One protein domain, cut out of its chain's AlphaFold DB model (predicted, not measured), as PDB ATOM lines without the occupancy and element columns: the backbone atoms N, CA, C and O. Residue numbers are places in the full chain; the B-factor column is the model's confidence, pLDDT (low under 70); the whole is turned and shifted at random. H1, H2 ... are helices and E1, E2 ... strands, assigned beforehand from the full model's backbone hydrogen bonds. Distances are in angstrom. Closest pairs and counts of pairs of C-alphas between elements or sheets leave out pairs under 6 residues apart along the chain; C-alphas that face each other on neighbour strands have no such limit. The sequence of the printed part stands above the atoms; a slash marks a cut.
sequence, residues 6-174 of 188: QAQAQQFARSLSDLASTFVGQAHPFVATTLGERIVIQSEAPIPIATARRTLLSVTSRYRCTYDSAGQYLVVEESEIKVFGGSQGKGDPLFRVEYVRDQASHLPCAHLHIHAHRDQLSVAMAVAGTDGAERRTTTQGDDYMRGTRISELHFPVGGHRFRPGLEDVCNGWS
ATOM      1  N   GLN A   6      34.919 -39.900 -22.717       83.94
ATOM      2  CA  GLN A   6      34.293 -39.106 -23.766       83.94
ATOM      3  C   GLN A   6      33.672 -39.982 -24.863       83.94
ATOM      4  O   GLN A   6      32.586 -39.660 -25.339       83.94
ATOM      5  N   ALA A   7      34.300 -41.104 -25.224       87.62
ATOM      6  CA  ALA A   7      33.706 -42.080 -26.132       87.62
ATOM      7  C   ALA A   7      32.461 -42.742 -25.518       87.62
ATOM      8  O   ALA A   7      31.461 -42.864 -26.217       87.62
ATOM      9  N   GLN A   8      32.453 -43.052 -24.212       90.25
ATOM     10  CA  GLN A   8      31.246 -43.558 -23.533       90.25
ATOM     11  C   GLN A   8      30.097 -42.538 -23.569       90.25
ATOM     12  O   GLN A   8      28.955 -42.888 -23.862       90.25
ATOM     13  N   ALA A   9      30.384 -41.255 -23.322       91.44
ATOM     14  CA  ALA A   9      29.372 -40.203 -23.425       91.44
ATOM     15  C   ALA A   9      28.856 -40.015 -24.856       91.44
ATOM     16  O   ALA A   9      27.656 -39.845 -25.063       91.44
ATOM     17  N   GLN A  10      29.743 -40.088 -25.850       93.12
ATOM     18  CA  GLN A  10      29.359 -40.060 -27.260       93.12
ATOM     19  C   GLN A  10      28.522 -41.283 -27.642       93.12
ATOM     20  O   GLN A  10      27.553 -41.141 -28.382       93.12
ATOM     21  N   GLN A  11      28.855 -42.469 -27.134       93.75
ATOM     22  CA  GLN A  11      28.073 -43.679 -27.350       93.75
ATOM     23  C   GLN A  11      26.677 -43.545 -26.740       93.75
ATOM     24  O   GLN A  11      25.696 -43.839 -27.415       93.75
ATOM     25  N   PHE A  12      26.570 -43.032 -25.513       93.44
ATOM     26  CA  PHE A  12      25.272 -42.802 -24.885       93.44
ATOM     27  C   PHE A  12      24.431 -41.782 -25.670       93.44
ATOM     28  O   PHE A  12      23.257 -42.030 -25.946       93.44
ATOM     29  N   ALA A  13      25.035 -40.676 -26.117       95.19
ATOM     30  CA  ALA A  13      24.367 -39.708 -26.985       95.19
ATOM     31  C   ALA A  13      23.903 -40.335 -28.313       95.19
ATOM     32  O   ALA A  13      22.790 -40.063 -28.760       95.19
ATOM     33  N   ARG A  14      24.700 -41.223 -28.924       96.19
ATOM     34  CA  ARG A  14      24.294 -41.967 -30.129       96.19
ATOM     35  C   ARG A  14      23.086 -42.856 -29.861       96.19
ATOM     36  O   ARG A  14      22.113 -42.747 -30.589       96.19
ATOM     37  N   SER A  15      23.080 -43.633 -28.779       95.00
ATOM     38  CA  SER A  15      21.926 -44.475 -28.432       95.00
ATOM     39  C   SER A  15      20.640 -43.666 -28.216       95.00
ATOM     40  O   SER A  15      19.574 -44.077 -28.667       95.00
ATOM     41  N   LEU A  16      20.725 -42.495 -27.573       94.69
ATOM     42  CA  LEU A  16      19.581 -41.582 -27.436       94.69
ATOM     43  C   LEU A  16      19.137 -41.002 -28.787       94.69
ATOM     44  O   LEU A  16      17.938 -40.876 -29.034       94.69
ATOM     45  N   SER A  17      20.095 -40.680 -29.661       95.62
ATOM     46  CA  SER A  17      19.825 -40.209 -31.024       95.62
ATOM     47  C   SER A  17      19.105 -41.272 -31.841       95.62
ATOM     48  O   SER A  17      18.117 -40.959 -32.498       95.62
ATOM     49  N   ASP A  18      19.554 -42.524 -31.778       95.06
ATOM     50  CA  ASP A  18      18.951 -43.643 -32.503       95.06
ATOM     51  C   ASP A  18      17.516 -43.883 -32.027       95.06
ATOM     52  O   ASP A  18      16.608 -44.013 -32.849       95.06
ATOM     53  N   LEU A  19      17.283 -43.849 -30.710       92.31
ATOM     54  CA  LEU A  19      15.948 -43.971 -30.123       92.31
ATOM     55  C   LEU A  19      15.016 -42.850 -30.603       92.31
ATOM     56  O   LEU A  19      13.927 -43.123 -31.111       92.31
ATOM     57  N   ALA A  20      15.435 -41.590 -30.457       92.06
ATOM     58  CA  ALA A  20      14.622 -40.443 -30.847       92.06
ATOM     59  C   ALA A  20      14.377 -40.414 -32.360       92.06
ATOM     60  O   ALA A  20      13.256 -40.163 -32.797       92.06
ATOM     61  N   SER A  21      15.396 -40.737 -33.158       93.25
ATOM     62  CA  SER A  21      15.271 -40.778 -34.615       93.25
ATOM     63  C   SER A  21      14.334 -41.888 -35.074       93.25
ATOM     64  O   SER A  21      13.515 -41.672 -35.964       93.25
ATOM     65  N   THR A  22      14.404 -43.060 -34.436       91.44
ATOM     66  CA  THR A  22      13.481 -44.173 -34.700       91.44
ATOM     67  C   THR A  22      12.047 -43.787 -34.358       91.44
ATOM     68  O   THR A  22      11.141 -44.034 -35.148       91.44
ATOM     69  N   PHE A  23      11.837 -43.145 -33.207       87.81
ATOM     70  CA  PHE A  23      10.511 -42.724 -32.762       87.81
ATOM     71  C   PHE A  23       9.890 -41.661 -33.680       87.81
ATOM     72  O   PHE A  23       8.717 -41.752 -34.029       87.81
ATOM     73  N   VAL A  24      10.675 -40.659 -34.083       88.00
ATOM     74  CA  VAL A  24      10.190 -39.532 -34.895       88.00
ATOM     75  C   VAL A  24      10.177 -39.863 -36.397       88.00
ATOM     76  O   VAL A  24       9.474 -39.208 -37.166       88.00
ATOM     77  N   GLY A  25      10.929 -40.873 -36.840       89.19
ATOM     78  CA  GLY A  25      11.054 -41.263 -38.250       89.19
ATOM     79  C   GLY A  25      12.015 -40.395 -39.077       89.19
ATOM     80  O   GLY A  25      12.036 -40.497 -40.300       89.19
ATOM     81  N   GLN A  26      12.806 -39.537 -38.433       90.75
ATOM     82  CA  GLN A  26      13.825 -38.675 -39.050       90.75
ATOM     83  C   GLN A  26      14.979 -38.450 -38.071       90.75
ATOM     84  O   GLN A  26      14.807 -38.633 -36.871       90.75
ATOM     85  N   ALA A  27      16.145 -38.035 -38.572       93.62
ATOM     86  CA  ALA A  27      17.320 -37.807 -37.736       93.62
ATOM     87  C   ALA A  27      17.044 -36.766 -36.637       93.62
ATOM     88  O   ALA A  27      16.694 -35.624 -36.927       93.62
ATOM     89  N   HIS A  28      17.241 -37.165 -35.379       94.31
ATOM     90  CA  HIS A  28      17.047 -36.323 -34.201       94.31
ATOM     91  C   HIS A  28      18.237 -36.476 -33.238       94.31
ATOM     92  O   HIS A  28      18.213 -37.331 -32.347       94.31
ATOM     93  N   PRO A  29      19.317 -35.700 -33.439       95.44
ATOM     94  CA  PRO A  29      20.578 -35.912 -32.744       95.44
ATOM     95  C   PRO A  29      20.550 -35.450 -31.283       95.44
ATOM     96  O   PRO A  29      19.967 -34.424 -30.917       95.44
ATOM     97  N   PHE A  30      21.267 -36.206 -30.459       97.06
ATOM     98  CA  PHE A  30      21.718 -35.826 -29.129       97.06
ATOM     99  C   PHE A  30      23.205 -35.502 -29.158       97.06
ATOM    100  O   PHE A  30      24.004 -36.203 -29.780       97.06
ATOM    101  N   VAL A  31      23.584 -34.467 -28.416       95.38
ATOM    102  CA  VAL A  31      24.965 -33.998 -28.327       95.38
ATOM    103  C   VAL A  31      25.465 -34.162 -26.904       95.38
ATOM    104  O   VAL A  31      24.797 -33.757 -25.955       95.38
ATOM    105  N   ALA A  32      26.658 -34.742 -26.769       94.69
ATOM    106  CA  ALA A  32      27.419 -34.756 -25.528       94.69
ATOM    107  C   ALA A  32      28.366 -33.546 -25.491       94.69
ATOM    108  O   ALA A  32      29.284 -33.443 -26.305       94.69
ATOM    109  N   THR A  33      28.163 -32.643 -24.537       93.88
ATOM    110  CA  THR A  33      28.989 -31.450 -24.330       93.88
ATOM    111  C   THR A  33      29.717 -31.541 -22.996       93.88
ATOM    112  O   THR A  33      29.089 -31.654 -21.943       93.88
ATOM    113  N   THR A  34      31.046 -31.457 -23.028       90.19
ATOM    114  CA  THR A  34      31.874 -31.398 -21.818       90.19
ATOM    115  C   THR A  34      31.902 -29.972 -21.270       90.19
ATOM    116  O   THR A  34      32.255 -29.033 -21.980       90.19
ATOM    117  N   LEU A  35      31.542 -29.815 -19.998       85.88
ATOM    118  CA  LEU A  35      31.525 -28.559 -19.252       85.88
ATOM    119  C   LEU A  35      32.319 -28.752 -17.951       85.88
ATOM    120  O   LEU A  35      31.775 -29.173 -16.927       85.88
ATOM    121  N   GLY A  36      33.623 -28.471 -17.997       82.94
ATOM    122  CA  GLY A  36      34.536 -28.762 -16.887       82.94
ATOM    123  C   GLY A  36      34.644 -30.270 -16.640       82.94
ATOM    124  O   GLY A  36      34.954 -31.024 -17.557       82.94
ATOM    125  N   GLU A  37      34.356 -30.711 -15.415       80.50
ATOM    126  CA  GLU A  37      34.361 -32.135 -15.029       80.50
ATOM    127  C   GLU A  37      33.061 -32.876 -15.374       80.50
ATOM    128  O   GLU A  37      32.941 -34.077 -15.146       80.50
ATOM    129  N   ARG A  38      32.065 -32.166 -15.909       86.50
ATOM    130  CA  ARG A  38      30.729 -32.706 -16.165       86.50
ATOM    131  C   ARG A  38      30.491 -32.850 -17.649       86.50
ATOM    132  O   ARG A  38      30.995 -32.071 -18.453       86.50
ATOM    133  N   ILE A  39      29.653 -33.810 -18.002       92.38
ATOM    134  CA  ILE A  39      29.203 -34.006 -19.374       92.38
ATOM    135  C   ILE A  39      27.691 -33.860 -19.397       92.38
ATOM    136  O   ILE A  39      26.982 -34.487 -18.618       92.38
ATOM    137  N   VAL A  40      27.189 -33.019 -20.289       94.50
ATOM    138  CA  VAL A  40      25.757 -32.831 -20.501       94.50
ATOM    139  C   VAL A  40      25.382 -33.466 -21.825       94.50
ATOM    140  O   VAL A  40      25.999 -33.166 -22.842       94.50
ATOM    141  N   ILE A  41      24.362 -34.317 -21.813       95.75
ATOM    142  CA  ILE A  41      23.814 -34.955 -23.006       95.75
ATOM    143  C   ILE A  41      22.364 -34.512 -23.161       95.75
ATOM    144  O   ILE A  41      21.560 -34.682 -22.248       95.75
ATOM    145  N   GLN A  42      22.025 -33.918 -24.299       95.31
ATOM    146  CA  GLN A  42      20.674 -33.425 -24.589       95.31
ATOM    147  C   GLN A  42      20.427 -33.389 -26.098       95.31
ATOM    148  O   GLN A  42      21.382 -33.375 -26.877       95.31
ATOM    149  N   SER A  43      19.160 -33.370 -26.507       93.06
ATOM    150  CA  SER A  43      18.794 -33.195 -27.913       93.06
ATOM    151  C   SER A  43      19.005 -31.749 -28.362       93.06
ATOM    152  O   SER A  43      18.855 -30.817 -27.571       93.06
ATOM    153  N   GLU A  44      19.325 -31.546 -29.640       90.06
ATOM    154  CA  GLU A  44      19.482 -30.192 -30.204       90.06
ATOM    155  C   GLU A  44      18.149 -29.435 -30.298       90.06
ATOM    156  O   GLU A  44      18.104 -28.211 -30.181       90.06
ATOM    157  N   ALA A  45      17.053 -30.175 -30.471       91.56
ATOM    158  CA  ALA A  45      15.693 -29.656 -30.524       91.56
ATOM    159  C   ALA A  45      14.742 -30.517 -29.675       91.56
ATOM    160  O   ALA A  45      15.042 -31.693 -29.413       91.56
ATOM    161  N   PRO A  46      13.581 -29.982 -29.252       92.94
ATOM    162  CA  PRO A  46      12.526 -30.793 -28.658       92.94
ATOM    163  C   PRO A  46      12.098 -31.916 -29.612       92.94
ATOM    164  O   PRO A  46      11.920 -31.691 -30.807       92.94
ATOM    165  N   ILE A  47      11.935 -33.124 -29.082       92.38
ATOM    166  CA  ILE A  47      11.470 -34.304 -29.811       92.38
ATOM    167  C   ILE A  47       9.959 -34.146 -30.023       92.38
ATOM    168  O   ILE A  47       9.219 -34.106 -29.036       92.38
ATOM    169  N   PRO A  48       9.462 -34.026 -31.262       90.31
ATOM    170  CA  PRO A  48       8.032 -33.890 -31.497       90.31
ATOM    171  C   PRO A  48       7.312 -35.220 -31.240       90.31
ATOM    172  O   PRO A  48       7.731 -36.268 -31.723       90.31
ATOM    173  N   ILE A  49       6.183 -35.160 -30.539       83.88
ATOM    174  CA  ILE A  49       5.185 -36.232 -30.519       83.88
ATOM    175  C   ILE A  49       4.036 -35.758 -31.402       83.88
ATOM    176  O   ILE A  49       3.264 -34.854 -31.049       83.88
ATOM    177  N   ALA A  50       3.962 -36.350 -32.587       77.50
ATOM    178  CA  ALA A  50       2.949 -36.050 -33.577       77.50
ATOM    179  C   ALA A  50       2.010 -37.232 -33.778       77.50
ATOM    180  O   ALA A  50       2.415 -38.391 -33.737       77.50
ATOM    181  N   THR A  51       0.748 -36.918 -34.039       64.38
ATOM    182  CA  THR A  51      -0.150 -37.843 -34.723       64.38
ATOM    183  C   THR A  51       0.063 -37.708 -36.231       64.38
ATOM    184  O   THR A  51       0.721 -36.771 -36.689       64.38
ATOM    185  N   ALA A  52      -0.553 -38.584 -37.031       58.94
ATOM    186  CA  ALA A  52      -0.472 -38.541 -38.496       58.94
ATOM    187  C   ALA A  52      -0.854 -37.177 -39.121       58.94
ATOM    188  O   ALA A  52      -0.584 -36.950 -40.298       58.94
ATOM    189  N   ARG A  53      -1.502 -36.275 -38.365       57.03
ATOM    190  CA  ARG A  53      -2.029 -34.996 -38.864       57.03
ATOM    191  C   ARG A  53      -1.426 -33.753 -38.210       57.03
ATOM    192  O   ARG A  53      -1.515 -32.683 -38.808       57.03
ATOM    193  N   ARG A  54      -0.855 -33.841 -37.000       67.56
ATOM    194  CA  ARG A  54      -0.262 -32.681 -36.304       67.56
ATOM    195  C   ARG A  54       0.662 -33.063 -35.150       67.56
ATOM    196  O   ARG A  54       0.414 -34.025 -34.431       67.56
ATOM    197  N   THR A  55       1.669 -32.225 -34.907       67.94
ATOM    198  CA  THR A  55       2.463 -32.260 -33.672       67.94
ATOM    199  C   THR A  55       1.639 -31.714 -32.515       67.94
ATOM    200  O   THR A  55       1.220 -30.556 -32.544       67.94
ATOM    201  N   LEU A  56       1.408 -32.543 -31.499       75.19
ATOM    202  CA  LEU A  56       0.594 -32.176 -30.339       75.19
ATOM    203  C   LEU A  56       1.430 -31.855 -29.125       75.19
ATOM    204  O   LEU A  56       1.076 -30.948 -28.375       75.19
ATOM    205  N   LEU A  57       2.518 -32.593 -28.942       85.12
ATOM    206  CA  LEU A  57       3.386 -32.467 -27.789       85.12
ATOM    207  C   LEU A  57       4.837 -32.419 -28.243       85.12
ATOM    208  O   LEU A  57       5.185 -32.767 -29.374       85.12
ATOM    209  N   SER A  58       5.689 -32.006 -27.323       89.12
ATOM    210  CA  SER A  58       7.130 -32.070 -27.493       89.12
ATOM    211  C   SER A  58       7.775 -32.577 -26.218       89.12
ATOM    212  O   SER A  58       7.310 -32.291 -25.115       89.12
ATOM    213  N   VAL A  59       8.846 -33.345 -26.374       91.38
ATOM    214  CA  VAL A  59       9.646 -33.877 -25.274       91.38
ATOM    215  C   VAL A  59      11.010 -33.217 -25.302       91.38
ATOM    216  O   VAL A  59      11.666 -33.169 -26.338       91.38
ATOM    217  N   THR A  60      11.477 -32.740 -24.159       92.56
ATOM    218  CA  THR A  60      12.894 -32.413 -23.980       92.56
ATOM    219  C   THR A  60      13.493 -33.410 -23.016       92.56
ATOM    220  O   THR A  60      12.846 -33.764 -22.029       92.56
ATOM    221  N   SER A  61      14.736 -33.816 -23.249       92.75
ATOM    222  CA  SER A  61      15.474 -34.587 -22.256       92.75
ATOM    223  C   SER A  61      16.896 -34.079 -22.103       92.75
ATOM    224  O   SER A  61      17.524 -33.634 -23.066       92.75
ATOM    225  N   ARG A  62      17.375 -34.132 -20.867       94.19
ATOM    226  CA  ARG A  62      18.695 -33.673 -20.470       94.19
ATOM    227  C   ARG A  62      19.264 -34.644 -19.456       94.19
ATOM    228  O   ARG A  62      18.619 -34.962 -18.462       94.19
ATOM    229  N   TYR A  63      20.493 -35.065 -19.690       94.56
ATOM    230  CA  TYR A  63      21.248 -35.937 -18.810       94.56
ATOM    231  C   TYR A  63      22.510 -35.212 -18.405       94.56
ATOM    232  O   TYR A  63      23.259 -34.716 -19.248       94.56
ATOM    233  N   ARG A  64      22.747 -35.143 -17.105       93.12
ATOM    234  CA  ARG A  64      23.996 -34.664 -16.554       93.12
ATOM    235  C   ARG A  64      24.767 -35.857 -16.031       93.12
ATOM    236  O   ARG A  64      24.308 -36.577 -15.147       93.12
ATOM    237  N   CYS A  65      25.955 -36.024 -16.574       91.44
ATOM    238  CA  CYS A  65      26.837 -37.121 -16.269       91.44
ATOM    239  C   CYS A  65      28.126 -36.621 -15.622       91.44
ATOM    240  O   CYS A  65      28.613 -35.524 -15.904       91.44
ATOM    241  N   THR A  66      28.685 -37.483 -14.789       89.06
ATOM    242  CA  THR A  66      30.006 -37.364 -14.186       89.06
ATOM    243  C   THR A  66      30.770 -38.667 -14.398       89.06
ATOM    244  O   THR A  66      30.257 -39.628 -14.981       89.06
ATOM    245  N   TYR A  67      31.994 -38.705 -13.902       85.38
ATOM    246  CA  TYR A  67      32.784 -39.919 -13.810       85.38
ATOM    247  C   TYR A  67      32.510 -40.620 -12.475       85.38
ATOM    248  O   TYR A  67      32.293 -39.974 -11.449       85.38
ATOM    249  N   ASP A  68      32.502 -41.952 -12.463       82.94
ATOM    250  CA  ASP A  68      32.529 -42.679 -11.195       82.94
ATOM    251  C   ASP A  68      33.811 -42.363 -10.399       82.94
ATOM    252  O   ASP A  68      34.779 -41.804 -10.916       82.94
ATOM    253  N   SER A  69      33.844 -42.746  -9.121       76.31
ATOM    254  CA  SER A  69      34.982 -42.452  -8.235       76.31
ATOM    255  C   SER A  69      36.310 -43.047  -8.717       76.31
ATOM    256  O   SER A  69      37.369 -42.606  -8.280       76.31
ATOM    257  N   ALA A  70      36.268 -44.051  -9.599       81.06
ATOM    258  CA  ALA A  70      37.439 -44.668 -10.214       81.06
ATOM    259  C   ALA A  70      37.768 -44.113 -11.618       81.06
ATOM    260  O   ALA A  70      38.755 -44.544 -12.224       81.06
ATOM    261  N   GLY A  71      36.960 -43.199 -12.164       74.25
ATOM    262  CA  GLY A  71      37.125 -42.642 -13.510       74.25
ATOM    263  C   GLY A  71      37.038 -43.682 -14.634       74.25
ATOM    264  O   GLY A  71      37.710 -43.549 -15.653       74.25
ATOM    265  N   GLN A  72      36.297 -44.767 -14.431       79.88
ATOM    266  CA  GLN A  72      36.146 -45.893 -15.356       79.88
ATOM    267  C   GLN A  72      34.825 -45.874 -16.120       79.88
ATOM    268  O   GLN A  72      34.779 -46.335 -17.264       79.88
ATOM    269  N   TYR A  73      33.767 -45.342 -15.511       83.81
ATOM    270  CA  TYR A  73      32.425 -45.388 -16.076       83.81
ATOM    271  C   TYR A  73      31.771 -44.015 -16.076       83.81
ATOM    272  O   TYR A  73      31.891 -43.244 -15.121       83.81
ATOM    273  N   LEU A  74      31.033 -43.730 -17.149       86.69
ATOM    274  CA  LEU A  74      30.113 -42.605 -17.187       86.69
ATOM    275  C   LEU A  74      28.932 -42.884 -16.253       86.69
ATOM    276  O   LEU A  74      28.260 -43.909 -16.376       86.69
ATOM    277  N   VAL A  75      28.646 -41.954 -15.348       89.19
ATOM    278  CA  VAL A  75      27.503 -42.058 -14.443       89.19
ATOM    279  C   VAL A  75      26.570 -40.882 -14.628       89.19
ATOM    280  O   VAL A  75      27.002 -39.737 -14.584       89.19
ATOM    281  N   VAL A  76      25.276 -41.159 -14.768       90.69
ATOM    282  CA  VAL A  76      24.228 -40.135 -14.726       90.69
ATOM    283  C   VAL A  76      24.057 -39.664 -13.277       90.69
ATOM    284  O   VAL A  76      23.678 -40.447 -12.403       90.69
ATOM    285  N   GLU A  77      24.363 -38.394 -13.019       90.69
ATOM    286  CA  GLU A  77      24.071 -37.722 -11.748       90.69
ATOM    287  C   GLU A  77      22.636 -37.228 -11.718       90.69
ATOM    288  O   GLU A  77      21.951 -37.397 -10.717       90.69
ATOM    289  N   GLU A  78      22.184 -36.641 -12.822       90.75
ATOM    290  CA  GLU A  78      20.844 -36.091 -12.944       90.75
ATOM    291  C   GLU A  78      20.280 -36.435 -14.319       90.75
ATOM    292  O   GLU A  78      20.997 -36.404 -15.325       90.75
ATOM    293  N   SER A  79      18.989 -36.734 -14.388       91.50
ATOM    294  CA  SER A  79      18.275 -36.765 -15.660       91.50
ATOM    295  C   SER A  79      16.939 -36.077 -15.528       91.50
ATOM    296  O   SER A  79      16.256 -36.226 -14.522       91.50
ATOM    297  N   GLU A  80      16.541 -35.387 -16.577       90.81
ATOM    298  CA  GLU A  80      15.269 -34.704 -16.645       90.81
ATOM    299  C   GLU A  80      14.636 -34.973 -18.004       90.81
ATOM    300  O   GLU A  80      15.265 -34.775 -19.044       90.81
ATOM    301  N   ILE A  81      13.387 -35.425 -17.992       91.44
ATOM    302  CA  ILE A  81      12.563 -35.620 -19.178       91.44
ATOM    303  C   ILE A  81      11.275 -34.843 -18.953       91.44
ATOM    304  O   ILE A  81      10.552 -35.095 -17.992       91.44
ATOM    305  N   LYS A  82      10.980 -33.892 -19.833       90.06
ATOM    306  CA  LYS A  82       9.807 -33.018 -19.739       90.06
ATOM    307  C   LYS A  82       8.955 -33.175 -20.977       90.06
ATOM    308  O   LYS A  82       9.491 -33.186 -22.083       90.06
ATOM    309  N   VAL A  83       7.642 -33.226 -20.792       86.81
ATOM    310  CA  VAL A  83       6.673 -33.227 -21.891       86.81
ATOM    311  C   VAL A  83       5.875 -31.940 -21.853       86.81
ATOM    312  O   VAL A  83       5.344 -31.580 -20.809       86.81
ATOM    313  N   PHE A  84       5.776 -31.258 -22.987       85.56
ATOM    314  CA  PHE A  84       5.104 -29.971 -23.141       85.56
ATOM    315  C   PHE A  84       3.947 -30.072 -24.127       85.56
ATOM    316  O   PHE A  84       3.983 -30.877 -25.059       85.56
ATOM    317  N   GLY A  85       2.958 -29.194 -23.961       82.31
ATOM    318  CA  GLY A  85       1.962 -28.929 -24.994       82.31
ATOM    319  C   GLY A  85       2.575 -28.180 -26.182       82.31
ATOM    320  O   GLY A  85       3.324 -27.221 -26.010       82.31
ATOM    321  N   GLY A  86       2.235 -28.595 -27.401       79.62
ATOM    322  CA  GLY A  86       2.724 -27.991 -28.641       79.62
ATOM    323  C   GLY A  86       4.147 -28.416 -29.025       79.62
ATOM    324  O   GLY A  86       4.760 -29.276 -28.399       79.62
ATOM    325  N   SER A  87       4.678 -27.814 -30.092       79.75
ATOM    326  CA  SER A  87       5.932 -28.241 -30.738       79.75
ATOM    327  C   SER A  87       7.205 -27.572 -30.212       79.75
ATOM    328  O   SER A  87       8.301 -27.979 -30.580       79.75
ATOM    329  N   GLN A  88       7.083 -26.527 -29.391       80.06
ATOM    330  CA  GLN A  88       8.207 -25.640 -29.069       80.06
ATOM    331  C   GLN A  88       8.985 -26.031 -27.807       80.06
ATOM    332  O   GLN A  88      10.029 -25.437 -27.555       80.06
ATOM    333  N   GLY A  89       8.492 -26.974 -26.995       80.31
ATOM    334  CA  GLY A  89       9.115 -27.324 -25.713       80.31
ATOM    335  C   GLY A  89       9.214 -26.143 -24.738       80.31
ATOM    336  O   GLY A  89      10.222 -25.997 -24.052       80.31
ATOM    337  N   LYS A  90       8.219 -25.245 -24.736       80.81
ATOM    338  CA  LYS A  90       8.201 -24.006 -23.937       80.81
ATOM    339  C   LYS A  90       6.953 -23.929 -23.063       80.81
ATOM    340  O   LYS A  90       5.916 -24.483 -23.418       80.81
ATOM    341  N   GLY A  91       7.052 -23.161 -21.978       81.06
ATOM    342  CA  GLY A  91       5.997 -23.006 -20.976       81.06
ATOM    343  C   GLY A  91       6.118 -24.034 -19.855       81.06
ATOM    344  O   GLY A  91       7.177 -24.641 -19.680       81.06
ATOM    345  N   ASP A  92       5.037 -24.224 -19.105       80.81
ATOM    346  CA  ASP A  92       4.996 -25.249 -18.068       80.81
ATOM    347  C   ASP A  92       4.880 -26.638 -18.715       80.81
ATOM    348  O   ASP A  92       4.035 -26.843 -19.595       80.81
ATOM    349  N   PRO A  93       5.729 -27.609 -18.330       85.19
ATOM    350  CA  PRO A  93       5.579 -28.974 -18.813       85.19
ATOM    351  C   PRO A  93       4.236 -29.532 -18.335       85.19
ATOM    352  O   PRO A  93       3.806 -29.202 -17.242       85.19
ATOM    353  N   LEU A  94       3.600 -30.412 -19.108       82.56
ATOM    354  CA  LEU A  94       2.423 -31.184 -18.691       82.56
ATOM    355  C   LEU A  94       2.791 -32.212 -17.620       82.56
ATOM    356  O   LEU A  94       2.022 -32.484 -16.702       82.56
ATOM    357  N   PHE A  95       3.975 -32.804 -17.741       84.50
ATOM    358  CA  PHE A  95       4.602 -33.581 -16.683       84.50
ATOM    359  C   PHE A  95       6.109 -33.668 -16.920       84.50
ATOM    360  O   PHE A  95       6.609 -33.395 -18.016       84.50
ATOM    361  N   ARG A  96       6.834 -34.066 -15.878       86.81
ATOM    362  CA  ARG A  96       8.270 -34.315 -15.943       86.81
ATOM    363  C   ARG A  96       8.683 -35.494 -15.081       86.81
ATOM    364  O   ARG A  96       8.125 -35.698 -14.004       86.81
ATOM    365  N   VAL A  97       9.654 -36.246 -15.577       87.19
ATOM    366  CA  VAL A  97      10.352 -37.307 -14.857       87.19
ATOM    367  C   VAL A  97      11.750 -36.801 -14.565       87.19
ATOM    368  O   VAL A  97      12.467 -36.382 -15.474       87.19
ATOM    369  N   GLU A  98      12.128 -36.827 -13.299       87.06
ATOM    370  CA  GLU A  98      13.420 -36.353 -12.827       87.06
ATOM    371  C   GLU A  98      14.123 -37.453 -12.048       87.06
ATOM    372  O   GLU A  98      13.501 -38.236 -11.332       87.06
ATOM    373  N   TYR A  99      15.440 -37.488 -12.166       86.88
ATOM    374  CA  TYR A  99      16.309 -38.322 -11.362       86.88
ATOM    375  C   TYR A  99      17.468 -37.482 -10.848       86.88
ATOM    376  O   TYR A  99      18.049 -36.715 -11.614       86.88
ATOM    377  N   VAL A 100      17.817 -37.668  -9.579       85.19
ATOM    378  CA  VAL A 100      18.977 -37.071  -8.917       85.19
ATOM    379  C   VAL A 100      19.642 -38.161  -8.081       85.19
ATOM    380  O   VAL A 100      19.041 -38.729  -7.169       85.19
ATOM    381  N   ARG A 101      20.890 -38.492  -8.418       83.69
ATOM    382  CA  ARG A 101      21.659 -39.575  -7.796       83.69
ATOM    383  C   ARG A 101      21.998 -39.273  -6.340       83.69
ATOM    384  O   ARG A 101      21.859 -40.161  -5.506       83.69
ATOM    385  N   ASP A 102      22.460 -38.056  -6.062       82.94
ATOM    386  CA  ASP A 102      22.866 -37.608  -4.724       82.94
ATOM    387  C   ASP A 102      21.738 -36.816  -4.054       82.94
ATOM    388  O   ASP A 102      21.849 -35.637  -3.723       82.94
ATOM    389  N   GLN A 103      20.580 -37.466  -3.954       78.12
ATOM    390  CA  GLN A 103      19.430 -36.907  -3.261       78.12
ATOM    391  C   GLN A 103      19.592 -37.127  -1.749       78.12
ATOM    392  O   GLN A 103      20.074 -38.175  -1.313       78.12
ATOM    393  N   ALA A 104      19.142 -36.166  -0.935       73.88
ATOM    394  CA  ALA A 104      19.093 -36.335   0.515       73.88
ATOM    395  C   ALA A 104      18.376 -37.646   0.888       73.88
ATOM    396  O   ALA A 104      17.322 -37.952   0.338       73.88
ATOM    397  N   SER A 105      18.918 -38.389   1.855       69.25
ATOM    398  CA  SER A 105      18.531 -39.780   2.165       69.25
ATOM    399  C   SER A 105      17.049 -40.019   2.486       69.25
ATOM    400  O   SER A 105      16.589 -41.156   2.445       69.25
ATOM    401  N   HIS A 106      16.301 -38.967   2.816       67.31
ATOM    402  CA  HIS A 106      14.872 -39.010   3.132       67.31
ATOM    403  C   HIS A 106      13.964 -38.698   1.929       67.31
ATOM    404  O   HIS A 106      12.744 -38.703   2.073       67.31
ATOM    405  N   LEU A 107      14.536 -38.410   0.757       64.75
ATOM    406  CA  LEU A 107      13.815 -38.075  -0.466       64.75
ATOM    407  C   LEU A 107      14.094 -39.132  -1.549       64.75
ATOM    408  O   LEU A 107      15.232 -39.581  -1.687       64.75
ATOM    409  N   PRO A 108      13.086 -39.538  -2.341       71.25
ATOM    410  CA  PRO A 108      13.301 -40.431  -3.474       71.25
ATOM    411  C   PRO A 108      14.272 -39.828  -4.495       71.25
ATOM    412  O   PRO A 108      14.165 -38.663  -4.848       71.25
ATOM    413  N   CYS A 109      15.185 -40.628  -5.045       75.69
ATOM    414  CA  CYS A 109      16.068 -40.174  -6.127       75.69
ATOM    415  C   CYS A 109      15.335 -39.974  -7.460       75.69
ATOM    416  O   CYS A 109      15.892 -39.357  -8.357       75.69
ATOM    417  N   ALA A 110      14.136 -40.537  -7.627       78.44
ATOM    418  CA  ALA A 110      13.338 -40.442  -8.845       78.44
ATOM    419  C   ALA A 110      11.985 -39.798  -8.535       78.44
ATOM    420  O   ALA A 110      11.287 -40.224  -7.613       78.44
ATOM    421  N   HIS A 111      11.614 -38.804  -9.333       75.94
ATOM    422  CA  HIS A 111      10.402 -38.018  -9.166       75.94
ATOM    423  C   HIS A 111       9.589 -38.036 -10.459       75.94
ATOM    424  O   HIS A 111      10.132 -37.931 -11.557       75.94
ATOM    425  N   LEU A 112       8.269 -38.127 -10.322       82.25
ATOM    426  CA  LEU A 112       7.316 -37.880 -11.397       82.25
ATOM    427  C   LEU A 112       6.442 -36.708 -10.965       82.25
ATOM    428  O   LEU A 112       5.660 -36.827 -10.023       82.25
ATOM    429  N   HIS A 113       6.565 -35.577 -11.651       78.69
ATOM    430  CA  HIS A 113       5.729 -34.412 -11.401       78.69
ATOM    431  C   HIS A 113       4.715 -34.243 -12.522       78.69
ATOM    432  O   HIS A 113       5.084 -33.931 -13.653       78.69
ATOM    433  N   ILE A 114       3.432 -34.379 -12.203       79.81
ATOM    434  CA  ILE A 114       2.339 -34.176 -13.155       79.81
ATOM    435  C   ILE A 114       1.785 -32.766 -12.959       79.81
ATOM    436  O   ILE A 114       1.230 -32.437 -11.917       79.81
ATOM    437  N   HIS A 115       1.942 -31.942 -13.984       70.69
ATOM    438  CA  HIS A 115       1.481 -30.558 -14.064       70.69
ATOM    439  C   HIS A 115       0.285 -30.519 -15.019       70.69
ATOM    440  O   HIS A 115       0.292 -29.906 -16.085       70.69
ATOM    441  N   ALA A 116      -0.757 -31.265 -14.668       56.97
ATOM    442  CA  ALA A 116      -1.939 -31.356 -15.500       56.97
ATOM    443  C   ALA A 116      -2.888 -30.194 -15.189       56.97
ATOM    444  O   ALA A 116      -3.845 -30.347 -14.429       56.97
ATOM    445  N   HIS A 117      -2.679 -29.040 -15.829       59.72
ATOM    446  CA  HIS A 117      -3.826 -28.180 -16.107       59.72
ATOM    447  C   HIS A 117      -4.764 -28.986 -17.012       59.72
ATOM    448  O   HIS A 117      -4.401 -29.347 -18.134       59.72
ATOM    449  N   ARG A 118      -5.939 -29.343 -16.472       55.31
ATOM    450  CA  ARG A 118      -6.883 -30.322 -17.036       55.31
ATOM    451  C   ARG A 118      -7.134 -30.112 -18.531       55.31
ATOM    452  O   ARG A 118      -7.285 -31.089 -19.252       55.31
ATOM    453  N   ASP A 119      -7.107 -28.875 -19.003       61.94
ATOM    454  CA  ASP A 119      -7.554 -28.518 -20.345       61.94
ATOM    455  C   ASP A 119      -6.523 -28.865 -21.430       61.94
ATOM    456  O   ASP A 119      -6.882 -29.452 -22.447       61.94
ATOM    457  N   GLN A 120      -5.229 -28.597 -21.219       59.28
ATOM    458  CA  GLN A 120      -4.208 -28.832 -22.252       59.28
ATOM    459  C   GLN A 120      -3.890 -30.318 -22.442       59.28
ATOM    460  O   GLN A 120      -3.792 -30.794 -23.576       59.28
ATOM    461  N   LEU A 121      -3.780 -31.067 -21.341       65.88
ATOM    462  CA  LEU A 121      -3.544 -32.509 -21.393       65.88
ATOM    463  C   LEU A 121      -4.772 -33.248 -21.949       65.88
ATOM    464  O   LEU A 121      -4.618 -34.120 -22.802       65.88
ATOM    465  N   SER A 122      -5.990 -32.860 -21.545       64.81
ATOM    466  CA  SER A 122      -7.217 -33.457 -22.093       64.81
ATOM    467  C   SER A 122      -7.377 -33.160 -23.583       64.81
ATOM    468  O   SER A 122      -7.761 -34.055 -24.324       64.81
ATOM    469  N   VAL A 123      -7.038 -31.951 -24.054       66.25
ATOM    470  CA  VAL A 123      -7.050 -31.629 -25.491       66.25
ATOM    471  C   VAL A 123      -6.036 -32.483 -26.250       66.25
ATOM    472  O   VAL A 123      -6.400 -33.080 -27.256       66.25
ATOM    473  N   ALA A 124      -4.793 -32.609 -25.777       64.44
ATOM    474  CA  ALA A 124      -3.796 -33.444 -26.450       64.44
ATOM    475  C   ALA A 124      -4.240 -34.916 -26.550       64.44
ATOM    476  O   ALA A 124      -4.152 -35.514 -27.623       64.44
ATOM    477  N   MET A 125      -4.789 -35.475 -25.466       66.62
ATOM    478  CA  MET A 125      -5.304 -36.849 -25.446       66.62
ATOM    479  C   MET A 125      -6.548 -37.029 -26.324       66.62
ATOM    480  O   MET A 125      -6.634 -38.010 -27.060       66.62
ATOM    481  N   ALA A 126      -7.479 -36.065 -26.316       64.75
ATOM    482  CA  ALA A 126      -8.665 -36.083 -27.173       64.75
ATOM    483  C   ALA A 126      -8.274 -36.228 -28.641       64.75
ATOM    484  O   ALA A 126      -8.847 -37.021 -29.381       64.75
ATOM    485  N   VAL A 127      -7.272 -35.454 -29.051       62.28
ATOM    486  CA  VAL A 127      -6.805 -35.464 -30.426       62.28
ATOM    487  C   VAL A 127      -6.099 -36.770 -30.761       62.28
ATOM    488  O   VAL A 127      -6.411 -37.372 -31.790       62.28
ATOM    489  N   ALA A 128      -5.184 -37.221 -29.901       60.06
ATOM    490  CA  ALA A 128      -4.477 -38.481 -30.102       60.06
ATOM    491  C   ALA A 128      -5.454 -39.664 -30.240       60.06
ATOM    492  O   ALA A 128      -5.293 -40.493 -31.133       60.06
ATOM    493  N   GLY A 129      -6.521 -39.690 -29.432       57.22
ATOM    494  CA  GLY A 129      -7.580 -40.700 -29.510       57.22
ATOM    495  C   GLY A 129      -8.430 -40.629 -30.786       57.22
ATOM    496  O   GLY A 129      -8.910 -41.660 -31.254       57.22
ATOM    497  N   THR A 130      -8.597 -39.444 -31.385       54.91
ATOM    498  CA  THR A 130      -9.336 -39.290 -32.653       54.91
ATOM    499  C   THR A 130      -8.524 -39.662 -33.894       54.91
ATOM    500  O   THR A 130      -9.110 -40.095 -34.883       54.91
ATOM    501  N   ASP A 131      -7.194 -39.539 -33.856       49.59
ATOM    502  CA  ASP A 131      -6.338 -39.793 -35.024       49.59
ATOM    503  C   ASP A 131      -6.044 -41.290 -35.261       49.59
ATOM    504  O   ASP A 131      -5.684 -41.669 -36.374       49.59
ATOM    505  N   GLY A 132      -6.245 -42.156 -34.259       42.78
ATOM    506  CA  GLY A 132      -6.140 -43.620 -34.390       42.78
ATOM    507  C   GLY A 132      -7.441 -44.333 -34.788       42.78
ATOM    508  O   GLY A 132      -7.454 -45.550 -34.971       42.78
ATOM    509  N   ALA A 133      -8.553 -43.601 -34.907       45.38
ATOM    510  CA  ALA A 133      -9.873 -44.166 -35.162       45.38
ATOM    511  C   ALA A 133     -10.250 -44.076 -36.650       45.38
ATOM    512  O   ALA A 133     -11.099 -43.275 -37.048       45.38
ATOM    513  N   GLU A 134      -9.689 -44.945 -37.494       40.06
ATOM    514  CA  GLU A 134     -10.384 -45.277 -38.740       40.06
ATOM    515  C   GLU A 134     -11.722 -45.946 -38.387       40.06
ATOM    516  O   GLU A 134     -11.765 -47.054 -37.858       40.06
ATOM    517  N   ARG A 135     -12.831 -45.241 -38.650       40.31
ATOM    518  CA  ARG A 135     -14.205 -45.780 -38.701       40.31
ATOM    519  C   ARG A 135     -14.569 -46.783 -37.591       40.31
ATOM    520  O   ARG A 135     -15.089 -47.864 -37.856       40.31
ATOM    521  N   ARG A 136     -14.454 -46.385 -36.327       38.91
ATOM    522  CA  ARG A 136     -15.470 -46.808 -35.355       38.91
ATOM    523  C   ARG A 136     -16.358 -45.615 -35.096       38.91
ATOM    524  O   ARG A 136     -15.913 -44.627 -34.524       38.91
ATOM    525  N   THR A 137     -17.598 -45.721 -35.565       39.22
ATOM    526  CA  THR A 137     -18.761 -45.007 -35.037       39.22
ATOM    527  C   THR A 137     -18.743 -45.147 -33.518       39.22
ATOM    528  O   THR A 137     -19.289 -46.098 -32.963       39.22
ATOM    529  N   THR A 138     -18.003 -44.268 -32.852       42.25
ATOM    530  CA  THR A 138     -17.924 -44.203 -31.403       42.25
ATOM    531  C   THR A 138     -19.108 -43.364 -30.984       42.25
ATOM    532  O   THR A 138     -19.248 -42.201 -31.360       42.25
ATOM    533  N   THR A 139     -20.031 -44.026 -30.300       40.72
ATOM    534  CA  THR A 139     -21.240 -43.433 -29.760       40.72
ATOM    535  C   THR A 139     -20.852 -42.206 -28.938       40.72
ATOM    536  O   THR A 139     -20.076 -42.276 -27.985       40.72
ATOM    537  N   GLN A 140     -21.350 -41.064 -29.392       48.91
ATOM    538  CA  GLN A 140     -21.183 -39.738 -28.821       48.91
ATOM    539  C   GLN A 140     -21.533 -39.764 -27.321       48.91
ATOM    540  O   GLN A 140     -22.644 -40.144 -26.962       48.91
ATOM    541  N   GLY A 141     -20.595 -39.379 -26.447       47.44
ATOM    542  CA  GLY A 141     -20.873 -39.154 -25.022       47.44
ATOM    543  C   GLY A 141     -19.764 -39.613 -24.075       47.44
ATOM    544  O   GLY A 141     -19.045 -38.777 -23.537       47.44
ATOM    545  N   ASP A 142     -19.593 -40.926 -23.894       46.22
ATOM    546  CA  ASP A 142     -18.803 -41.467 -22.773       46.22
ATOM    547  C   ASP A 142     -17.392 -41.949 -23.141       46.22
ATOM    548  O   ASP A 142     -16.458 -41.753 -22.361       46.22
ATOM    549  N   ASP A 143     -17.188 -42.528 -24.328       46.84
ATOM    550  CA  ASP A 143     -15.877 -43.073 -24.726       46.84
ATOM    551  C   ASP A 143     -14.865 -41.971 -25.079       46.84
ATOM    552  O   ASP A 143     -13.689 -42.059 -24.720       46.84
ATOM    553  N   TYR A 144     -15.330 -40.869 -25.677       46.22
ATOM    554  CA  TYR A 144     -14.523 -39.657 -25.884       46.22
ATOM    555  C   TYR A 144     -14.098 -39.026 -24.547       46.22
ATOM    556  O   TYR A 144     -12.954 -38.604 -24.368       46.22
ATOM    557  N   MET A 145     -15.012 -39.026 -23.574       44.94
ATOM    558  CA  MET A 145     -14.776 -38.518 -22.220       44.94
ATOM    559  C   MET A 145     -13.960 -39.484 -21.350       44.94
ATOM    560  O   MET A 145     -13.530 -39.097 -20.264       44.94
ATOM    561  N   ARG A 146     -13.760 -40.738 -21.782       47.50
ATOM    562  CA  ARG A 146     -12.812 -41.689 -21.183       47.50
ATOM    563  C   ARG A 146     -11.408 -41.477 -21.729       47.50
ATOM    564  O   ARG A 146     -10.519 -41.228 -20.928       47.50
ATOM    565  N   GLY A 147     -11.229 -41.436 -23.053       48.31
ATOM    566  CA  GLY A 147      -9.923 -41.207 -23.699       48.31
ATOM    567  C   GLY A 147      -9.264 -39.854 -23.386       48.31
ATOM    568  O   GLY A 147      -8.111 -39.635 -23.730       48.31
ATOM    569  N   THR A 148      -9.979 -38.951 -22.712       53.44
ATOM    570  CA  THR A 148      -9.506 -37.640 -22.246       53.44
ATOM    571  C   THR A 148      -9.232 -37.576 -20.742       53.44
ATOM    572  O   THR A 148      -8.916 -36.507 -20.218       53.44
ATOM    573  N   ARG A 149      -9.329 -38.692 -20.005       58.97
ATOM    574  CA  ARG A 149      -9.033 -38.712 -18.565       58.97
ATOM    575  C   ARG A 149      -7.552 -38.947 -18.329       58.97
ATOM    576  O   ARG A 149      -6.966 -39.863 -18.886       58.97
ATOM    577  N   ILE A 150      -6.988 -38.200 -17.381       59.66
ATOM    578  CA  ILE A 150      -5.626 -38.429 -16.865       59.66
ATOM    579  C   ILE A 150      -5.453 -39.876 -16.380       59.66
ATOM    580  O   ILE A 150      -4.371 -40.434 -16.497       59.66
ATOM    581  N   SER A 151      -6.522 -40.504 -15.879       53.25
ATOM    582  CA  SER A 151      -6.505 -41.901 -15.436       53.25
ATOM    583  C   SER A 151      -6.243 -42.918 -16.550       53.25
ATOM    584  O   SER A 151      -5.896 -44.049 -16.236       53.25
ATOM    585  N   GLU A 152      -6.435 -42.552 -17.819       56.44
ATOM    586  CA  GLU A 152      -6.121 -43.419 -18.964       56.44
ATOM    587  C   GLU A 152      -4.670 -43.244 -19.450       56.44
ATOM    588  O   GLU A 152      -4.199 -44.030 -20.275       56.44
ATOM    589  N   LEU A 153      -3.937 -42.240 -18.947       62.97
ATOM    590  CA  LEU A 153      -2.541 -42.015 -19.309       62.97
ATOM    591  C   LEU A 153      -1.661 -43.085 -18.653       62.97
ATOM    592  O   LEU A 153      -1.431 -43.074 -17.443       62.97
ATOM    593  N   HIS A 154      -1.163 -44.011 -19.468       59.62
ATOM    594  CA  HIS A 154      -0.265 -45.066 -19.024       59.62
ATOM    595  C   HIS A 154       1.184 -44.637 -19.232       59.62
ATOM    596  O   HIS A 154       1.671 -44.558 -20.357       59.62
ATOM    597  N   PHE A 155       1.884 -44.395 -18.127       60.41
ATOM    598  CA  PHE A 155       3.335 -44.285 -18.132       60.41
ATOM    599  C   PHE A 155       3.912 -45.696 -17.998       60.41
ATOM    600  O   PHE A 155       3.793 -46.276 -16.914       60.41
ATOM    601  N   PRO A 156       4.518 -46.292 -19.040       54.97
ATOM    602  CA  PRO A 156       5.409 -47.413 -18.788       54.97
ATOM    603  C   PRO A 156       6.531 -46.887 -17.879       54.97
ATOM    604  O   PRO A 156       6.972 -45.748 -18.001       54.97
ATOM    605  N   VAL A 157       6.911 -47.658 -16.868       52.84
ATOM    606  CA  VAL A 157       7.798 -47.190 -15.785       52.84
ATOM    607  C   VAL A 157       9.182 -47.838 -15.849       52.84
ATOM    608  O   VAL A 157       9.887 -47.949 -14.843       52.84
ATOM    609  N   GLY A 158       9.588 -48.280 -17.036       50.00
ATOM    610  CA  GLY A 158      10.692 -49.209 -17.202       50.00
ATOM    611  C   GLY A 158      10.343 -50.582 -16.622       50.00
ATOM    612  O   GLY A 158       9.358 -50.758 -15.904       50.00
ATOM    613  N   GLY A 159      11.150 -51.593 -16.953       49.22
ATOM    614  CA  GLY A 159      10.996 -52.951 -16.420       49.22
ATOM    615  C   GLY A 159      11.244 -53.044 -14.905       49.22
ATOM    616  O   GLY A 159      11.019 -52.112 -14.140       49.22
ATOM    617  N   HIS A 160      11.785 -54.169 -14.434       38.94
ATOM    618  CA  HIS A 160      11.938 -54.501 -13.003       38.94
ATOM    619  C   HIS A 160      12.709 -53.498 -12.112       38.94
ATOM    620  O   HIS A 160      12.844 -53.738 -10.915       38.94
ATOM    621  N   ARG A 161      13.248 -52.403 -12.658       49.31
ATOM    622  CA  ARG A 161      14.029 -51.399 -11.920       49.31
ATOM    623  C   ARG A 161      13.316 -50.058 -11.701       49.31
ATOM    624  O   ARG A 161      13.966 -49.183 -11.145       49.31
ATOM    625  N   PHE A 162      12.036 -49.911 -12.075       50.28
ATOM    626  CA  PHE A 162      11.196 -48.712 -11.855       50.28
ATOM    627  C   PHE A 162      11.967 -47.387 -12.035       50.28
ATOM    628  O   PHE A 162      12.207 -46.635 -11.090       50.28
ATOM    629  N   ARG A 163      12.438 -47.142 -13.260       62.91
ATOM    630  CA  ARG A 163      13.154 -45.920 -13.653       62.91
ATOM    631  C   ARG A 163      12.672 -45.533 -15.047       62.91
ATOM    632  O   ARG A 163      13.268 -46.017 -16.008       62.91
ATOM    633  N   PRO A 164      11.604 -44.721 -15.159       62.91
ATOM    634  CA  PRO A 164      11.103 -44.298 -16.457       62.91
ATOM    635  C   PRO A 164      12.204 -43.535 -17.204       62.91
ATOM    636  O   PRO A 164      12.671 -42.493 -16.741       62.91
ATOM    637  N   GLY A 165      12.660 -44.094 -18.322       74.31
ATOM    638  CA  GLY A 165      13.619 -43.474 -19.228       74.31
ATOM    639  C   GLY A 165      12.932 -42.700 -20.351       74.31
ATOM    640  O   GLY A 165      11.705 -42.666 -20.460       74.31
ATOM    641  N   LEU A 166      13.725 -42.093 -21.238       75.75
ATOM    642  CA  LEU A 166      13.182 -41.441 -22.436       75.75
ATOM    643  C   LEU A 166      12.390 -42.429 -23.300       75.75
ATOM    644  O   LEU A 166      11.343 -42.071 -23.824       75.75
ATOM    645  N   GLU A 167      12.867 -43.670 -23.397       74.50
ATOM    646  CA  GLU A 167      12.185 -44.756 -24.105       74.50
ATOM    647  C   GLU A 167      10.778 -44.999 -23.559       74.50
ATOM    648  O   GLU A 167       9.827 -45.080 -24.330       74.50
ATOM    649  N   ASP A 168      10.634 -45.059 -22.238       73.31
ATOM    650  CA  ASP A 168       9.342 -45.252 -21.592       73.31
ATOM    651  C   ASP A 168       8.376 -44.104 -21.912       73.31
ATOM    652  O   ASP A 168       7.224 -44.329 -22.289       73.31
ATOM    653  N   VAL A 169       8.856 -42.860 -21.845       73.81
ATOM    654  CA  VAL A 169       8.045 -41.699 -22.228       73.81
ATOM    655  C   VAL A 169       7.622 -41.809 -23.692       73.81
ATOM    656  O   VAL A 169       6.432 -41.726 -23.965       73.81
ATOM    657  N   CYS A 170       8.546 -42.059 -24.621       72.94
ATOM    658  CA  CYS A 170       8.228 -42.206 -26.045       72.94
ATOM    659  C   CYS A 170       7.225 -43.345 -26.307       72.94
ATOM    660  O   CYS A 170       6.225 -43.143 -26.997       72.94
ATOM    661  N   ASN A 171       7.438 -44.520 -25.710       72.00
ATOM    662  CA  ASN A 171       6.579 -45.692 -25.887       72.00
ATOM    663  C   ASN A 171       5.157 -45.467 -25.355       72.00
ATOM    664  O   ASN A 171       4.200 -45.942 -25.967       72.00
ATOM    665  N   GLY A 172       4.995 -44.710 -24.263       64.25
ATOM    666  CA  GLY A 172       3.678 -44.343 -23.730       64.25
ATOM    667  C   GLY A 172       2.810 -43.566 -24.727       64.25
ATOM    668  O   GLY A 172       1.587 -43.695 -24.701       64.25
ATOM    669  N   TRP A 173       3.427 -42.829 -25.655       64.88
ATOM    670  CA  TRP A 173       2.742 -42.041 -26.690       64.88
ATOM    671  C   TRP A 173       2.615 -42.753 -28.044       64.88
ATOM    672  O   TRP A 173       2.074 -42.175 -28.987       64.88
ATOM    673  N   SER A 174       3.086 -43.998 -28.163       59.12
ATOM    674  CA  SER A 174       2.890 -44.803 -29.372       59.12
ATOM    675  C   SER A 174       1.401 -45.128 -29.575       59.12
ATOM    676  O   SER A 174       0.736 -45.510 -28.614       59.12
TER     677      SER A 174
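This is residues 6 to 174 of the 188 residues of an uncharacterized protein of Arsenicicoccus sp. oral taxon 190 (UniProt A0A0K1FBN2). A twisted antiparallel sheet of seven strands makes the body, with the long helix H1 packed along one face on the side of E1 and E2. The short helix H4 only grazes the sheet near H1, while H2 crosses the sheet at one end of its long strands, over E3, E4 and E5. Beyond H2, the small H3 and the loop of residues 132 to 142 make one end of the long axis. The printed part has 169 residues, with four named helices and seven named strands, H1 coming first along the chain, then the seven strands, then H2, H3 and H4, and its class is mixed, helices and strands; the sheet is branched at E4, which has three neighbours, E2 and E3 on one side of it and E5 on the other side. The whole is compact, with a radius of gyration of the C-alphas of 17.8 A, yet elongated in outline, with spans of 62 by 40 by 31 A.

H1, residues 6 to 24, is on the sheet, with 71 pairs of C-alphas within 10 A. E1, residues 30 to 35, comes closest to it at the C-alphas of Ser 17 and Phe 30, 5.1 A apart. E1 forms an antiparallel hairpin with E2, residues 38 to 43, where N 33 and O 40 are 2.8 A apart. E3, residues 47 to 51, and E2 meet only through their link. E4, residues 54 to 67, is staggered: it pairs with E3 over residues 54 to 59, with N 49 and O 57 at 2.8 A, and with E2 over residues 62 to 65, with N 41 and O 63 at 2.8 A. E2 and E3 lie on one side of E4, and E5, residues 74 to 85, on the other side, with N 62 and O 80 at 2.9 A. E5 bends by 62 degrees at residue 77. E6, residues 95 to 100, follows with N 81 and O 97 at 2.8 A. E7, residues 110 to 114, is an edge strand beside E6, with N 98 and O 111 at 2.9 A. E3 to E7 form a meander, each strand the antiparallel neighbour of the one before. H2, residues 118 to 131, is on the sheet at a height of 9.5 A and runs across the strands, at 83 degrees to E5 on the local plane; the closest C-alphas of H2 and E4 are those of Ala 124 and Leu 56, 6.0 A apart. H3, residues 143 to 146, is not on the sheet; it is close to H2 but not clearly touching, with the C-alphas of Ala 126 and Tyr 144 closest at 7.0 A. H4, residues 166 to 172, only grazes the sheet with residues 166 to 170. H4 and H1 are close but not clearly touching, with the C-alphas of Phe 23 and Cys 170 closest at 7.1 A, and run the same way at a shallow tilt of 16 degrees. In H1, H2 and H4 every O i to N i+4 pair is within hydrogen-bond range; H3 is too short for such a pair.

H1 begins at C-alpha 6, (34.293, -39.106, -23.766), and is 26.6 A long from first to last C-alpha. E4 is the longest strand at 40.6 A, from C-alpha 54 at (-0.262, -32.681, -36.304) to C-alpha 67; E5 measures 32.3 A and H2 20.3 A. H4 ends at C-alpha 172, (3.678, -44.343, -23.730).

The C-alphas of Ala 70 and Thr 139 are the two farthest apart, at 61.9 A. The printed part has no cut. The links H2 to H3 and H3 to H4 are long. The mean pLDDT of the printed part is 75.4; residues 51 to 55, 105 to 107, 116 to 164 and 172 to 174 are under 70.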